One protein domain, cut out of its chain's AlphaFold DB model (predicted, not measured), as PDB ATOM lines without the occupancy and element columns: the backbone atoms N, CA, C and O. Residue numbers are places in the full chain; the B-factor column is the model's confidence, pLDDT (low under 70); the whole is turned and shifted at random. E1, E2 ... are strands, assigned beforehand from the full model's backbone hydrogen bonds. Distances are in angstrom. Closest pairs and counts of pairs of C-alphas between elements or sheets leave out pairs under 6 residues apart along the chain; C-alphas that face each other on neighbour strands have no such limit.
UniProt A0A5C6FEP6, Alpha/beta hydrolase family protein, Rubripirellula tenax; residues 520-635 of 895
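AT A GLANCE: This is residues 520 to 635 of the 895 residues of the protein "Alpha/beta hydrolase family protein" of Rubripirellula tenax (UniProt A0A5C6FEP6). With little regular structure, 46 of 116 printed residues in named strands, this is a stack of sheets partly face to face: E3-E2-E5 in the middle, E4-E1-E8 on one side, hairpin E6-E7 on the other. Eight strands, E1 to E8, and no named helix make it all strand, each sheet antiparallel. It is compact, radius of gyration of the C-alphas 14.3 A, spanning 42 by 35 by 20 A.

HOW THE PARTS SIT: Start at residues 520 to 521, antiparallel to residues 596 to 597 of E5, residues 596 to 599. E1, residues 537 to 543, is the inner strand between E4, residues 570 to 574 (N 538 to O 574, 2.9 A), and E8, residues 627 to 634 (N 537 to O 634, 2.8 A). E2, residues 548 to 554, has hairpin partner E3, residues 557 to 563 (N 550 to O 561, 2.9 A), and E5 (N 551 to O 599, 2.8 A) as neighbours. E6, residues 601 to 604, and E7, residues 615 to 618, form a hairpin (N 602 to O 617, 2.9 A). The closest C-alphas of E3 and E7 are Ala 560 and Gly 618, 5.1 A; of E3 and E4, Val 563 and Gln 570, 6.7 A.

IN THESE COORDINATES: Find C-alpha 537 at (15.351, -37.387, -47.401), where E1 begins, 19.3 A long; E8, 19.9 A, ends at C-alpha 634, (12.200, -36.791, -51.507).

THE WHOLE: The printed part has no cut; link E4 to E5 is long; residues 609 to 610 are under pLDDT 70.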
ATOM      1  N   SER A 520      17.842 -19.841 -40.565       98.06
ATOM      2  CA  SER A 520      17.049 -20.841 -39.843       98.06
ATOM      3  C   SER A 520      15.564 -20.717 -40.163       98.06
ATOM      4  O   SER A 520      15.089 -19.637 -40.494       98.06
ATOM      5  N   THR A 521      14.813 -21.805 -40.019       98.31
ATOM      6  CA  THR A 521      13.349 -21.799 -40.096       98.31
ATOM      7  C   THR A 521      12.739 -22.845 -39.166       98.31
ATOM      8  O   THR A 521      13.367 -23.856 -38.841       98.31
ATOM      9  N   HIS A 522      11.492 -22.606 -38.767       98.19
ATOM     10  CA  HIS A 522      10.673 -23.527 -37.975       98.19
ATOM     11  C   HIS A 522       9.661 -24.312 -38.820       98.19
ATOM     12  O   HIS A 522       8.828 -25.019 -38.265       98.19
ATOM     13  N   LYS A 523       9.718 -24.225 -40.158       97.50
ATOM     14  CA  LYS A 523       8.768 -24.905 -41.062       97.50
ATOM     15  C   LYS A 523       8.562 -26.385 -40.736       97.50
ATOM     16  O   LYS A 523       7.430 -26.845 -40.735       97.50
ATOM     17  N   LEU A 524       9.631 -27.110 -40.402       96.00
ATOM     18  CA  LEU A 524       9.564 -28.544 -40.085       96.00
ATOM     19  C   LEU A 524       8.778 -28.876 -38.803       96.00
ATOM     20  O   LEU A 524       8.434 -30.038 -38.604       96.00
ATOM     21  N   HIS A 525       8.464 -27.882 -37.968       95.50
ATOM     22  CA  HIS A 525       7.588 -28.033 -36.806       95.50
ATOM     23  C   HIS A 525       6.096 -27.962 -37.179       95.50
ATOM     24  O   HIS A 525       5.236 -28.363 -36.399       95.50
ATOM     25  N   ASP A 526       5.759 -27.437 -38.358       94.88
ATOM     26  CA  ASP A 526       4.379 -27.337 -38.831       94.88
ATOM     27  C   ASP A 526       3.941 -28.634 -39.537       94.88
ATOM     28  O   ASP A 526       4.705 -29.266 -40.273       94.88
ATOM     29  N   GLU A 527       2.690 -29.045 -39.314       90.94
ATOM     30  CA  GLU A 527       2.103 -30.280 -39.857       90.94
ATOM     31  C   GLU A 527       2.099 -30.328 -41.391       90.94
ATOM     32  O   GLU A 527       2.143 -31.409 -41.978       90.94
ATOM     33  N   GLN A 528       2.079 -29.170 -42.056       92.44
ATOM     34  CA  GLN A 528       2.127 -29.089 -43.514       92.44
ATOM     35  C   GLN A 528       3.430 -29.636 -44.099       92.44
ATOM     36  O   GLN A 528       3.404 -30.210 -45.182       92.44
ATOM     37  N   PHE A 529       4.551 -29.448 -43.402       94.62
ATOM     38  CA  PHE A 529       5.890 -29.716 -43.929       94.62
ATOM     39  C   PHE A 529       6.532 -30.955 -43.298       94.62
ATOM     40  O   PHE A 529       7.754 -31.110 -43.335       94.62
ATOM     41  N   GLN A 530       5.727 -31.844 -42.713       91.62
ATOM     42  CA  GLN A 530       6.205 -33.107 -42.159       91.62
ATOM     43  C   GLN A 530       6.718 -34.043 -43.254       91.62
ATOM     44  O   GLN A 530       6.236 -34.037 -44.389       91.62
ATOM     45  N   ALA A 531       7.695 -34.879 -42.898       91.50
ATOM     46  CA  ALA A 531       8.220 -35.876 -43.817       91.50
ATOM     47  C   ALA A 531       7.110 -36.858 -44.247       91.50
ATOM     48  O   ALA A 531       6.390 -37.379 -43.392       91.50
ATOM     49  N   PRO A 532       6.985 -37.176 -45.549       84.81
ATOM     50  CA  PRO A 532       5.941 -38.073 -46.047       84.81
ATOM     51  C   PRO A 532       6.161 -39.537 -45.636       84.81
ATOM     52  O   PRO A 532       5.221 -40.329 -45.634       84.81
ATOM     53  N   SER A 533       7.397 -39.913 -45.291       83.12
ATOM     54  CA  SER A 533       7.749 -41.250 -44.817       83.12
ATOM     55  C   SER A 533       8.973 -41.217 -43.897       83.12
ATOM     56  O   SER A 533       9.784 -40.290 -43.940       83.12
ATOM     57  N   SER A 534       9.168 -42.271 -43.100       81.44
ATOM     58  CA  SER A 534      10.345 -42.425 -42.227       81.44
ATOM     59  C   SER A 534      11.672 -42.578 -42.983       81.44
ATOM     60  O   SER A 534      12.741 -42.410 -42.393       81.44
ATOM     61  N   ASN A 535      11.611 -42.894 -44.278       82.69
ATOM     62  CA  ASN A 535      12.779 -43.046 -45.142       82.69
ATOM     63  C   ASN A 535      13.000 -41.837 -46.059       82.69
ATOM     64  O   ASN A 535      13.978 -41.835 -46.807       82.69
ATOM     65  N   ALA A 536      12.125 -40.826 -46.008       90.25
ATOM     66  CA  ALA A 536      12.278 -39.600 -46.775       90.25
ATOM     67  C   ALA A 536      13.635 -38.936 -46.497       90.25
ATOM     68  O   ALA A 536      14.235 -39.104 -45.431       90.25
ATOM     69  N   ARG A 537      14.121 -38.176 -47.474       93.69
ATOM     70  CA  ARG A 537      15.351 -37.387 -47.401       93.69
ATOM     71  C   ARG A 537      15.028 -35.925 -47.665       93.69
ATOM     72  O   ARG A 537      14.181 -35.628 -48.508       93.69
ATOM     73  N   LEU A 538      15.725 -35.023 -46.984       96.25
ATOM     74  CA  LEU A 538      15.728 -33.607 -47.336       96.25
ATOM     75  C   LEU A 538      16.611 -33.420 -48.562       96.25
ATOM     76  O   LEU A 538      17.799 -33.733 -48.518       96.25
ATOM     77  N   ALA A 539      16.038 -32.919 -49.647       96.12
ATOM     78  CA  ALA A 539      16.769 -32.512 -50.832       96.12
ATOM     79  C   ALA A 539      16.771 -30.989 -50.936       96.12
ATOM     80  O   ALA A 539      15.731 -30.365 -50.743       96.12
ATOM     81  N   ILE A 540      17.913 -30.402 -51.277       97.69
ATOM     82  CA  ILE A 540      18.059 -28.975 -51.576       97.69
ATOM     83  C   ILE A 540      19.000 -28.812 -52.762       97.69
ATOM     84  O   ILE A 540      19.995 -29.525 -52.872       97.69
ATOM     85  N   GLU A 541      18.690 -27.899 -53.674       97.50
ATOM     86  CA  GLU A 541      19.616 -27.522 -54.737       97.50
ATOM     87  C   GLU A 541      20.416 -26.299 -54.295       97.50
ATOM     88  O   GLU A 541      19.847 -25.307 -53.839       97.50
ATOM     89  N   VAL A 542      21.735 -26.391 -54.429       98.12
ATOM     90  CA  VAL A 542      22.705 -25.393 -53.978       98.12
ATOM     91  C   VAL A 542      23.531 -24.941 -55.173       98.12
ATOM     92  O   VAL A 542      23.943 -25.769 -55.986       98.12
ATOM     93  N   HIS A 543      23.782 -23.643 -55.271       97.50
ATOM     94  CA  HIS A 543      24.700 -23.056 -56.238       97.50
ATOM     95  C   HIS A 543      25.745 -22.213 -55.507       97.50
ATOM     96  O   HIS A 543      25.404 -21.395 -54.650       97.50
ATOM     97  N   CYS A 544      27.010 -22.396 -55.872       96.00
ATOM     98  CA  CYS A 544      28.157 -21.688 -55.314       96.00
ATOM     99  C   CYS A 544      29.231 -21.493 -56.391       96.00
ATOM    100  O   CYS A 544      29.296 -22.262 -57.346       96.00
ATOM    101  N   ASP A 545      30.071 -20.475 -56.242       95.94
ATOM    102  CA  ASP A 545      31.169 -20.153 -57.169       95.94
ATOM    103  C   ASP A 545      32.440 -20.979 -56.899       95.94
ATOM    104  O   ASP A 545      33.310 -21.111 -57.758       95.94
ATOM    105  N   GLN A 546      32.551 -21.576 -55.708       96.31
ATOM    106  CA  GLN A 546      33.672 -22.428 -55.309       96.31
ATOM    107  C   GLN A 546      33.203 -23.684 -54.567       96.31
ATOM    108  O   GLN A 546      32.154 -23.649 -53.919       96.31
ATOM    109  N   PRO A 547      33.970 -24.792 -54.611       96.75
ATOM    110  CA  PRO A 547      33.680 -25.965 -53.799       96.75
ATOM    111  C   PRO A 547      33.646 -25.645 -52.298       96.75
ATOM    112  O   PRO A 547      34.578 -25.037 -51.774       96.75
ATOM    113  N   ASN A 548      32.592 -26.080 -51.611       97.38
ATOM    114  CA  ASN A 548      32.326 -25.775 -50.203       97.38
ATOM    115  C   ASN A 548      31.664 -26.962 -49.477       97.38
ATOM    116  O   ASN A 548      31.309 -27.961 -50.100       97.38
ATOM    117  N   GLU A 549      31.465 -26.838 -48.163       97.44
ATOM    118  CA  GLU A 549      30.654 -27.758 -47.354       97.44
ATOM    119  C   GLU A 549      29.380 -27.042 -46.890       97.44
ATOM    120  O   GLU A 549      29.447 -26.048 -46.166       97.44
ATOM    121  N   LEU A 550      28.208 -27.547 -47.287       98.44
ATOM    122  CA  LEU A 550      26.933 -27.098 -46.730       98.44
ATOM    123  C   LEU A 550      26.645 -27.884 -45.453       98.44
ATOM    124  O   LEU A 550      26.504 -29.108 -45.489       98.44
ATOM    125  N   VAL A 551      26.480 -27.182 -44.337       98.69
ATOM    126  CA  VAL A 551      25.972 -27.760 -43.095       98.69
ATOM    127  C   VAL A 551      24.458 -27.639 -43.046       98.69
ATOM    128  O   VAL A 551      23.904 -26.538 -43.054       98.69
ATOM    129  N   VAL A 552      23.798 -28.791 -42.930       98.56
ATOM    130  CA  VAL A 552      22.369 -28.900 -42.623       98.56
ATOM    131  C   VAL A 552      22.239 -29.343 -41.175       98.56
ATOM    132  O   VAL A 552      22.755 -30.398 -40.794       98.56
ATOM    133  N   LYS A 553      21.556 -28.539 -40.363       98.31
ATOM    134  CA  LYS A 553      21.309 -28.821 -38.948       98.31
ATOM    135  C   LYS A 553      19.817 -28.862 -38.658       98.31
ATOM    136  O   LYS A 553      19.088 -27.962 -39.062       98.31
ATOM    137  N   ILE A 554      19.394 -29.883 -37.926       97.19
ATOM    138  CA  ILE A 554      18.050 -30.012 -37.368       97.19
ATOM    139  C   ILE A 554      18.212 -30.190 -35.868       97.19
ATOM    140  O   ILE A 554      18.837 -31.152 -35.425       97.19
ATOM    141  N   ASP A 555      17.704 -29.226 -35.106       95.12
ATOM    142  CA  ASP A 555      17.812 -29.183 -33.648       95.12
ATOM    143  C   ASP A 555      19.263 -29.351 -33.156       95.12
ATOM    144  O   ASP A 555      20.089 -28.446 -33.334       95.12
ATOM    145  N   ASP A 556      19.601 -30.481 -32.537       94.94
ATOM    146  CA  ASP A 556      20.936 -30.816 -32.030       94.94
ATOM    147  C   ASP A 556      21.747 -31.749 -32.954       94.94
ATOM    148  O   ASP A 556      22.895 -32.076 -32.635       94.94
ATOM    149  N   HIS A 557      21.204 -32.129 -34.115       97.56
ATOM    150  CA  HIS A 557      21.863 -32.986 -35.099       97.56
ATOM    151  C   HIS A 557      22.312 -32.197 -36.333       97.56
ATOM    152  O   HIS A 557      21.574 -31.365 -36.855       97.56
ATOM    153  N   ALA A 558      23.508 -32.480 -36.850       98.25
ATOM    154  CA  ALA A 558      24.012 -31.833 -38.061       98.25
ATOM    155  C   ALA A 558      24.791 -32.790 -38.968       98.25
ATOM    156  O   ALA A 558      25.305 -33.817 -38.521       98.25
ATOM    157  N   VAL A 559      24.897 -32.417 -40.242       98.50
ATOM    158  CA  VAL A 559      25.749 -33.051 -41.253       98.50
ATOM    159  C   VAL A 559      26.388 -31.973 -42.127       98.50
ATOM    160  O   VAL A 559      25.743 -30.969 -42.419       98.50
ATOM    161  N   ALA A 560      27.639 -32.180 -42.540       98.25
ATOM    162  CA  ALA A 560      28.291 -31.402 -43.591       98.25
ATOM    163  C   ALA A 560      28.263 -32.207 -44.897       98.25
ATOM    164  O   ALA A 560      28.617 -33.388 -44.887       98.25
ATOM    165  N   VAL A 561      27.829 -31.589 -45.994       97.56
ATOM    166  CA  VAL A 561      27.757 -32.221 -47.316       97.56
ATOM    167  C   VAL A 561      28.540 -31.398 -48.330       97.56
ATOM    168  O   VAL A 561      28.350 -30.185 -48.427       97.56
ATOM    169  N   ASP A 562      29.392 -32.064 -49.104       97.19
ATOM    170  CA  ASP A 562      30.217 -31.412 -50.117       97.19
ATOM    171  C   ASP A 562      29.365 -30.847 -51.263       97.19
ATOM    172  O   ASP A 562      28.561 -31.551 -51.883       97.19
ATOM    173  N   VAL A 563      29.603 -29.585 -51.609       96.44
ATOM    174  CA  VAL A 563      29.118 -28.925 -52.824       96.44
ATOM    175  C   VAL A 563      30.321 -28.741 -53.739       96.44
ATOM    176  O   VAL A 563      31.196 -27.930 -53.474       96.44
ATOM    177  N   THR A 564      30.410 -29.556 -54.788       95.00
ATOM    178  CA  THR A 564      31.649 -29.764 -55.567       95.00
ATOM    179  C   THR A 564      31.610 -29.172 -56.968       95.00
ATOM    180  O   THR A 564      32.638 -29.140 -57.644       95.00
ATOM    181  N   LYS A 565      30.436 -28.730 -57.425       88.88
ATOM    182  CA  LYS A 565      30.215 -28.222 -58.781       88.88
ATOM    183  C   LYS A 565      30.144 -26.689 -58.767       88.88
ATOM    184  O   LYS A 565      29.046 -26.161 -58.605       88.88
ATOM    185  N   PRO A 566      31.276 -25.977 -58.914       90.50
ATOM    186  CA  PRO A 566      31.253 -24.522 -58.990       90.50
ATOM    187  C   PRO A 566      30.431 -24.057 -60.197       90.50
ATOM    188  O   PRO A 566      30.421 -24.716 -61.242       90.50
ATOM    189  N   ASP A 567      29.726 -22.942 -60.027       93.38
ATOM    190  CA  ASP A 567      28.874 -22.279 -61.021       93.38
ATOM    191  C   ASP A 567      27.770 -23.176 -61.617       93.38
ATOM    192  O   ASP A 567      27.265 -22.946 -62.721       93.38
ATOM    193  N   GLN A 568      27.384 -24.240 -60.903       95.06
ATOM    194  CA  GLN A 568      26.308 -25.146 -61.292       95.06
ATOM    195  C   GLN A 568      25.424 -25.493 -60.099       95.06
ATOM    196  O   GLN A 568      25.880 -25.637 -58.969       95.06
ATOM    197  N   TRP A 569      24.137 -25.704 -60.371       95.75
ATOM    198  CA  TRP A 569      23.219 -26.233 -59.369       95.75
ATOM    199  C   TRP A 569      23.562 -27.694 -59.053       95.75
ATOM    200  O   TRP A 569      23.529 -28.562 -59.930       95.75
ATOM    201  N   GLN A 570      23.853 -27.974 -57.785       96.38
ATOM    202  CA  GLN A 570      24.051 -29.316 -57.254       96.38
ATOM    203  C   GLN A 570      22.925 -29.660 -56.280       96.38
ATOM    204  O   GLN A 570      22.650 -28.916 -55.345       96.38
ATOM    205  N   GLN A 571      22.308 -30.827 -56.457       94.62
ATOM    206  CA  GLN A 571      21.394 -31.367 -55.459       94.62
ATOM    207  C   GLN A 571      22.180 -32.007 -54.309       94.62
ATOM    208  O   GLN A 571      23.000 -32.901 -54.524       94.62
ATOM    209  N   VAL A 572      21.893 -31.564 -53.092       94.81
ATOM    210  CA  VAL A 572      22.326 -32.149 -51.823       94.81
ATOM    211  C   VAL A 572      21.153 -32.938 -51.246       94.81
ATOM    212  O   VAL A 572      20.025 -32.452 -51.252       94.81
ATOM    213  N   MET A 573      21.407 -34.158 -50.764       93.75
ATOM    214  CA  MET A 573      20.406 -35.009 -50.116       93.75
ATOM    215  C   MET A 573      20.886 -35.423 -48.729       93.75
ATOM    216  O   MET A 573      22.001 -35.916 -48.593       93.75
ATOM    217  N   VAL A 574      20.022 -35.267 -47.730       95.81
ATOM    218  CA  VAL A 574      20.295 -35.584 -46.325       95.81
ATOM    219  C   VAL A 574      19.238 -36.552 -45.807       95.81
ATOM    220  O   VAL A 574      18.040 -36.272 -45.846       95.81
ATOM    221  N   SER A 575      19.680 -37.703 -45.312       94.56
ATOM    222  CA  SER A 575      18.853 -38.658 -44.575       94.56
ATOM    223  C   SER A 575      18.968 -38.442 -43.062       94.56
ATOM    224  O   SER A 575      19.947 -37.879 -42.567       94.56
ATOM    225  N   ARG A 576      18.008 -38.970 -42.291       94.50
ATOM    226  CA  ARG A 576      18.089 -39.001 -40.817       94.50
ATOM    227  C   ARG A 576      19.357 -39.705 -40.310       94.50
ATOM    228  O   ARG A 576      19.914 -39.348 -39.278       94.50
ATOM    229  N   SER A 577      19.845 -40.683 -41.078       94.50
ATOM    230  CA  SER A 577      21.079 -41.415 -40.803       94.50
ATOM    231  C   SER A 577      22.344 -40.683 -41.234       94.50
ATOM    232  O   SER A 577      23.412 -41.217 -40.967       94.50
ATOM    233  N   ASP A 578      22.276 -39.493 -41.823       96.62
ATOM    234  CA  ASP A 578      23.458 -38.647 -42.056       96.62
ATOM    235  C   ASP A 578      23.624 -37.611 -40.937       96.62
ATOM    236  O   ASP A 578      24.737 -37.295 -40.521       96.62
ATOM    237  N   LEU A 579      22.501 -37.135 -40.395       97.38
ATOM    238  CA  LEU A 579      22.440 -36.205 -39.272       97.38
ATOM    239  C   LEU A 579      22.965 -36.866 -37.990       97.38
ATOM    240  O   LEU A 579      22.527 -37.955 -37.611       97.38
ATOM    241  N   ARG A 580      23.928 -36.220 -37.326       97.38
ATOM    242  CA  ARG A 580      24.566 -36.725 -36.101       97.38
ATOM    243  C   ARG A 580      24.532 -35.689 -34.993       97.38
ATOM    244  O   ARG A 580      24.893 -34.537 -35.232       97.38
ATOM    245  N   ASN A 581      24.172 -36.105 -33.783       95.88
ATOM    246  CA  ASN A 581      24.335 -35.268 -32.595       95.88
ATOM    247  C   ASN A 581      25.797 -35.265 -32.101       95.88
ATOM    248  O   ASN A 581      26.700 -35.860 -32.709       95.88
ATOM    249  N   HIS A 582      26.049 -34.591 -30.974       95.44
ATOM    250  CA  HIS A 582      27.372 -34.568 -30.332       95.44
ATOM    251  C   HIS A 582      27.895 -35.975 -29.994       95.44
ATOM    252  O   HIS A 582      29.068 -36.254 -30.255       95.44
ATOM    253  N   ALA A 583      27.026 -36.870 -29.509       93.31
ATOM    254  CA  ALA A 583      27.360 -38.252 -29.151       93.31
ATOM    255  C   ALA A 583      27.603 -39.168 -30.369       93.31
ATOM    256  O   ALA A 583      28.079 -40.291 -30.211       93.31
ATOM    257  N   GLY A 584      27.327 -38.694 -31.589       93.88
ATOM    258  CA  GLY A 584      27.440 -39.486 -32.813       93.88
ATOM    259  C   GLY A 584      26.230 -40.382 -33.081       93.88
ATOM    260  O   GLY A 584      26.306 -41.269 -33.933       93.88
ATOM    261  N   GLU A 585      25.116 -40.148 -32.394       95.75
ATOM    262  CA  GLU A 585      23.852 -40.841 -32.625       95.75
ATOM    263  C   GLU A 585      23.139 -40.224 -33.833       95.75
ATOM    264  O   GLU A 585      23.286 -39.034 -34.122       95.75
ATOM    265  N   SER A 586      22.421 -41.062 -34.583       96.62
ATOM    266  CA  SER A 586      21.628 -40.619 -35.735       96.62
ATOM    267  C   SER A 586      20.301 -40.025 -35.286       96.62
ATOM    268  O   SER A 586      19.765 -40.465 -34.269       96.62
ATOM    269  N   LEU A 587      19.722 -39.139 -36.100       94.69
ATOM    270  CA  LEU A 587      18.351 -38.690 -35.875       94.69
ATOM    271  C   LEU A 587      17.402 -39.915 -35.946       94.69
ATOM    272  O   LEU A 587      17.430 -40.651 -36.946       94.69
ATOM    273  N   PRO A 588      16.605 -40.197 -34.896       91.38
ATOM    274  CA  PRO A 588      15.843 -41.441 -34.801       91.38
ATOM    275  C   PRO A 588      14.742 -41.513 -35.862       91.38
ATOM    276  O   PRO A 588      14.662 -42.499 -36.600       91.38
ATOM    277  N   ASP A 589      13.965 -40.442 -35.994       91.69
ATOM    278  CA  ASP A 589      12.894 -40.266 -36.967       91.69
ATOM    279  C   ASP A 589      12.727 -38.775 -37.322       91.69
ATOM    280  O   ASP A 589      13.466 -37.921 -36.838       91.69
ATOM    281  N   TRP A 590      11.798 -38.475 -38.227       92.88
ATOM    282  CA  TRP A 590      11.494 -37.111 -38.669       92.88
ATOM    283  C   TRP A 590      10.404 -36.427 -37.825       92.88
ATOM    284  O   TRP A 590       9.873 -35.403 -38.237       92.88
ATOM    285  N   THR A 591      10.007 -36.992 -36.683       89.38
ATOM    286  CA  THR A 591       8.945 -36.427 -35.841       89.38
ATOM    287  C   THR A 591       9.512 -35.429 -34.835       89.38
ATOM    288  O   THR A 591      10.662 -35.528 -34.416       89.38
ATOM    289  N   GLY A 592       8.707 -34.431 -34.456       85.25
ATOM    290  CA  GLY A 592       9.076 -33.469 -33.408       85.25
ATOM    291  C   GLY A 592      10.222 -32.513 -33.766       85.25
ATOM    292  O   GLY A 592      10.815 -31.934 -32.862       85.25
ATOM    293  N   MET A 593      10.536 -32.340 -35.054       93.00
ATOM    294  CA  MET A 593      11.593 -31.428 -35.504       93.00
ATOM    295  C   MET A 593      11.236 -29.972 -35.188       93.00
ATOM    296  O   MET A 593      10.192 -29.480 -35.615       93.00
ATOM    297  N   GLY A 594      12.117 -29.265 -34.483       93.75
ATOM    298  CA  GLY A 594      11.883 -27.884 -34.064       93.75
ATOM    299  C   GLY A 594      12.419 -26.847 -35.047       93.75
ATOM    300  O   GLY A 594      11.693 -25.959 -35.507       93.75
ATOM    301  N   LYS A 595      13.710 -26.929 -35.371       96.81
ATOM    302  CA  LYS A 595      14.412 -25.913 -36.164       96.81
ATOM    303  C   LYS A 595      15.358 -26.527 -37.182       96.81
ATOM    304  O   LYS A 595      16.308 -27.218 -36.820       96.81
ATOM    305  N   LEU A 596      15.164 -26.153 -38.444       98.19
ATOM    306  CA  LEU A 596      16.104 -26.381 -39.536       98.19
ATOM    307  C   LEU A 596      17.032 -25.169 -39.676       98.19
ATOM    308  O   LEU A 596      16.569 -24.030 -39.654       98.19
ATOM    309  N   LYS A 597      18.330 -25.404 -39.867       98.31
ATOM    310  CA  LYS A 597      19.322 -24.373 -40.178       98.31
ATOM    311  C   LYS A 597      20.225 -24.802 -41.332       98.31
ATOM    312  O   LYS A 597      20.706 -25.935 -41.360       98.31
ATOM    313  N   LEU A 598      20.467 -23.861 -42.243       98.50
ATOM    314  CA  LEU A 598      21.470 -23.944 -43.302       98.50
ATOM    315  C   LEU A 598      22.638 -23.021 -42.933       98.50
ATOM    316  O   LEU A 598      22.423 -21.866 -42.559       98.50
ATOM    317  N   SER A 599      23.860 -23.539 -42.986       98.25
ATOM    318  CA  SER A 599      25.065 -22.821 -42.546       98.25
ATOM    319  C   SER A 599      26.334 -23.407 -43.152       98.25
ATOM    320  O   SER A 599      26.303 -24.475 -43.753       98.25
ATOM    321  N   ASP A 600      27.455 -22.728 -42.962       97.25
ATOM    322  CA  ASP A 600      28.793 -23.198 -43.316       97.25
ATOM    323  C   ASP A 600      29.434 -24.025 -42.189       97.25
ATOM    324  O   ASP A 600      30.124 -25.014 -42.426       97.25
ATOM    325  N   THR A 601      29.167 -23.646 -40.935       97.00
ATOM    326  CA  THR A 601      29.738 -24.269 -39.741       97.00
ATOM    327  C   THR A 601      28.752 -24.331 -38.582       97.00
ATOM    328  O   THR A 601      27.980 -23.407 -38.333       97.00
ATOM    329  N   GLU A 602      28.830 -25.410 -37.800       96.50
ATOM    330  CA  GLU A 602      28.057 -25.573 -36.571       96.50
ATOM    331  C   GLU A 602      28.885 -26.144 -35.424       96.50
ATOM    332  O   GLU A 602      29.734 -27.017 -35.600       96.50
ATOM    333  N   ARG A 603      28.580 -25.676 -34.208       95.06
ATOM    334  CA  ARG A 603      29.153 -26.185 -32.957       95.06
ATOM    335  C   ARG A 603      28.098 -26.993 -32.207       95.06
ATOM    336  O   ARG A 603      27.188 -26.423 -31.608       95.06
ATOM    337  N   LEU A 604      28.238 -28.314 -32.215       94.06
ATOM    338  CA  LEU A 604      27.393 -29.229 -31.452       94.06
ATOM    339  C   LEU A 604      27.893 -29.313 -30.009       94.06
ATOM    340  O   LEU A 604      29.051 -29.656 -29.756       94.06
ATOM    341  N   GLN A 605      27.021 -28.966 -29.067       89.06
ATOM    342  CA  GLN A 605      27.306 -28.996 -27.634       89.06
ATOM    343  C   GLN A 605      26.967 -30.377 -27.059       89.06
ATOM    344  O   GLN A 605      25.994 -30.986 -27.505       89.06
ATOM    345  N   PRO A 606      27.718 -30.874 -26.063       84.69
ATOM    346  CA  PRO A 606      27.299 -32.057 -25.326       84.69
ATOM    347  C   PRO A 606      26.022 -31.774 -24.525       84.69
ATOM    348  O   PRO A 606      25.854 -30.687 -23.973       84.69
ATOM    349  N   THR A 607      25.164 -32.783 -24.363       76.12
ATOM    350  CA  THR A 607      23.963 -32.701 -23.506       76.12
ATOM    351  C   THR A 607      24.292 -32.418 -22.039       76.12
ATOM    352  O   THR A 607      23.482 -31.836 -21.320       76.12
ATOM    353  N   LYS A 608      25.495 -32.787 -21.579       73.56
ATOM    354  CA  LYS A 608      26.040 -32.396 -20.272       73.56
ATOM    355  C   LYS A 608      27.399 -31.719 -20.470       73.56
ATOM    356  O   LYS A 608      28.255 -32.318 -21.115       73.56
ATOM    357  N   PRO A 609      27.668 -30.546 -19.863       59.88
ATOM    358  CA  PRO A 609      28.945 -29.839 -20.024       59.88
ATOM    359  C   PRO A 609      30.193 -30.678 -19.692       59.88
ATOM    360  O   PRO A 609      31.266 -30.430 -20.231       59.88
ATOM    361  N   ALA A 610      30.057 -31.689 -18.825       65.62
ATOM    362  CA  ALA A 610      31.132 -32.607 -18.446       65.62
ATOM    363  C   ALA A 610      31.438 -33.707 -19.487       65.62
ATOM    364  O   ALA A 610      32.438 -34.405 -19.342       65.62
ATOM    365  N   SER A 611      30.616 -33.875 -20.530       73.56
ATOM    366  CA  SER A 611      30.741 -34.969 -21.511       73.56
ATOM    367  C   SER A 611      31.741 -34.699 -22.648       73.56
ATOM    368  O   SER A 611      31.748 -35.424 -23.640       73.56
ATOM    369  N   GLY A 612      32.593 -33.677 -22.521       79.69
ATOM    370  CA  GLY A 612      33.684 -33.386 -23.457       79.69
ATOM    371  C   GLY A 612      33.558 -32.036 -24.172       79.69
ATOM    372  O   GLY A 612      32.584 -31.308 -23.976       79.69
ATOM    373  N   PRO A 613      34.557 -31.657 -24.989       88.56
ATOM    374  CA  PRO A 613      34.517 -30.407 -25.732       88.56
ATOM    375  C   PRO A 613      33.428 -30.446 -26.820       88.56
ATOM    376  O   PRO A 613      33.033 -31.524 -27.276       88.56
ATOM    377  N   PRO A 614      32.955 -29.279 -27.286       90.81
ATOM    378  CA  PRO A 614      31.996 -29.231 -28.383       90.81
ATOM    379  C   PRO A 614      32.608 -29.714 -29.697       90.81
ATOM    380  O   PRO A 614      33.796 -29.508 -29.951       90.81
ATOM    381  N   LYS A 615      31.778 -30.312 -30.547       93.62
ATOM    382  CA  LYS A 615      32.170 -30.843 -31.854       93.62
ATOM    383  C   LYS A 615      31.840 -29.829 -32.947       93.62
ATOM    384  O   LYS A 615      30.729 -29.306 -32.971       93.62
ATOM    385  N   ILE A 616      32.794 -29.554 -33.833       96.38
ATOM    386  CA  ILE A 616      32.584 -28.694 -35.004       96.38
ATOM    387  C   ILE A 616      32.177 -29.558 -36.200       96.38
ATOM    388  O   ILE A 616      32.740 -30.635 -36.403       96.38
ATOM    389  N   VAL A 617      31.195 -29.092 -36.964       97.62
ATOM    390  CA  VAL A 617      30.720 -29.686 -38.219       97.62
ATOM    391  C   VAL A 617      30.804 -28.609 -39.302       97.62
ATOM    392  O   VAL A 617      30.363 -27.489 -39.053       97.62
ATOM    393  N   GLY A 618      31.362 -28.937 -40.470       97.12
ATOM    394  CA  GLY A 618      31.561 -28.000 -41.584       97.12
ATOM    395  C   GLY A 618      32.844 -27.167 -41.511       97.12
ATOM    396  O   GLY A 618      33.698 -27.379 -40.641       97.12
ATOM    397  N   LYS A 619      32.967 -26.201 -42.431       96.38
ATOM    398  CA  LYS A 619      34.116 -25.291 -42.607       96.38
ATOM    399  C   LYS A 619      33.643 -23.910 -43.064       96.38
ATOM    400  O   LYS A 619      32.579 -23.793 -43.655       96.38
ATOM    401  N   ASN A 620      34.458 -22.879 -42.829       95.62
ATOM    402  CA  ASN A 620      34.141 -21.515 -43.263       95.62
ATOM    403  C   ASN A 620      33.906 -21.461 -44.777       95.62
ATOM    404  O   ASN A 620      34.781 -21.874 -45.549       95.62
ATOM    405  N   TRP A 621      32.772 -20.887 -45.170       96.69
ATOM    406  CA  TRP A 621      32.400 -20.731 -46.573       96.69
ATOM    407  C   TRP A 621      33.417 -19.874 -47.340       96.69
ATOM    408  O   TRP A 621      33.916 -18.873 -46.824       96.69
ATOM    409  N   GLN A 622      33.735 -20.276 -48.568       96.38
ATOM    410  CA  GLN A 622      34.620 -19.565 -49.488       96.38
ATOM    411  C   GLN A 622      33.827 -19.006 -50.670       96.38
ATOM    412  O   GLN A 622      32.942 -19.685 -51.189       96.38
ATOM    413  N   GLY A 623      34.205 -17.813 -51.137       95.25
ATOM    414  CA  GLY A 623      33.547 -17.151 -52.264       95.25
ATOM    415  C   GLY A 623      32.291 -16.385 -51.854       95.25
ATOM    416  O   GLY A 623      32.180 -15.921 -50.717       95.25
ATOM    417  N   ASN A 624      31.375 -16.207 -52.803       96.25
ATOM    418  CA  ASN A 624      30.100 -15.533 -52.567       96.25
ATOM    419  C   ASN A 624      29.123 -16.420 -51.781       96.25
ATOM    420  O   ASN A 624      29.229 -17.649 -51.792       96.25
ATOM    421  N   ASP A 625      28.133 -15.793 -51.143       96.25
ATOM    422  CA  ASP A 625      27.066 -16.496 -50.429       96.25
ATOM    423  C   ASP A 625      26.351 -17.526 -51.329       96.25
ATOM    424  O   ASP A 625      26.117 -17.261 -52.518       96.25
ATOM    425  N   PRO A 626      25.976 -18.701 -50.788       97.06
ATOM    426  CA  PRO A 626      25.267 -19.713 -51.552       97.06
ATOM    427  C   PRO A 626      23.890 -19.229 -51.990       97.06
ATOM    428  O   PRO A 626      23.183 -18.522 -51.271       97.06
ATOM    429  N   GLN A 627      23.463 -19.722 -53.147       97.38
ATOM    430  CA  GLN A 627      22.074 -19.641 -53.576       97.38
ATOM    431  C   GLN A 627      21.401 -20.996 -53.388       97.38
ATOM    432  O   GLN A 627      22.001 -22.046 -53.635       97.38
ATOM    433  N   PHE A 628      20.133 -20.966 -52.989       98.00
ATOM    434  CA  PHE A 628      19.326 -22.156 -52.747       98.00
ATOM    435  C   PHE A 628      18.077 -22.157 -53.620       98.00
ATOM    436  O   PHE A 628      17.550 -21.099 -53.963       98.00
ATOM    437  N   ARG A 629      17.588 -23.352 -53.957       97.25
ATOM    438  CA  ARG A 629      16.236 -23.567 -54.488       97.25
ATOM    439  C   ARG A 629      15.741 -24.975 -54.157       97.25
ATOM    440  O   ARG A 629      16.537 -25.872 -53.885       97.25
ATOM    441  N   ASN A 630      14.427 -25.179 -54.239       94.69
ATOM    442  CA  ASN A 630      13.786 -26.497 -54.149       94.69
ATOM    443  C   ASN A 630      14.159 -27.314 -52.891       94.69
ATOM    444  O   ASN A 630      14.468 -28.502 -53.011       94.69
ATOM    445  N   LEU A 631      14.125 -26.715 -51.695       98.25
ATOM    446  CA  LEU A 631      14.203 -27.484 -50.449       98.25
ATOM    447  C   LEU A 631      12.905 -28.279 -50.272       98.25
ATOM    448  O   LEU A 631      11.828 -27.700 -50.117       98.25
ATOM    449  N   ARG A 632      12.999 -29.609 -50.298       96.38
ATOM    450  CA  ARG A 632      11.837 -30.505 -50.309       96.38
ATOM    451  C   ARG A 632      12.131 -31.888 -49.742       96.38
ATOM    452  O   ARG A 632      13.273 -32.342 -49.739       96.38
ATOM    453  N   TRP A 633      11.080 -32.593 -49.354       94.19
ATOM    454  CA  TRP A 633      11.111 -34.025 -49.095       94.19
ATOM    455  C   TRP A 633      11.178 -34.824 -50.394       94.19
ATOM    456  O   TRP A 633      10.418 -34.578 -51.334       94.19
ATOM    457  N   VAL A 634      12.068 -35.814 -50.423       88.38
ATOM    458  CA  VAL A 634      12.200 -36.791 -51.507       88.38
ATOM    459  C   VAL A 634      12.271 -38.181 -50.891       88.38
ATOM    460  O   VAL A 634      13.169 -38.474 -50.100       88.38
ATOM    461  N   ASP A 635      11.337 -39.052 -51.253       79.94
ATOM    462  CA  ASP A 635      11.421 -40.458 -50.875       79.94
ATOM    463  C   ASP A 635      12.592 -41.146 -51.595       79.94
ATOM    464  O   ASP A 635      13.001 -40.738 -52.687       79.94
TER     465      ASP A 635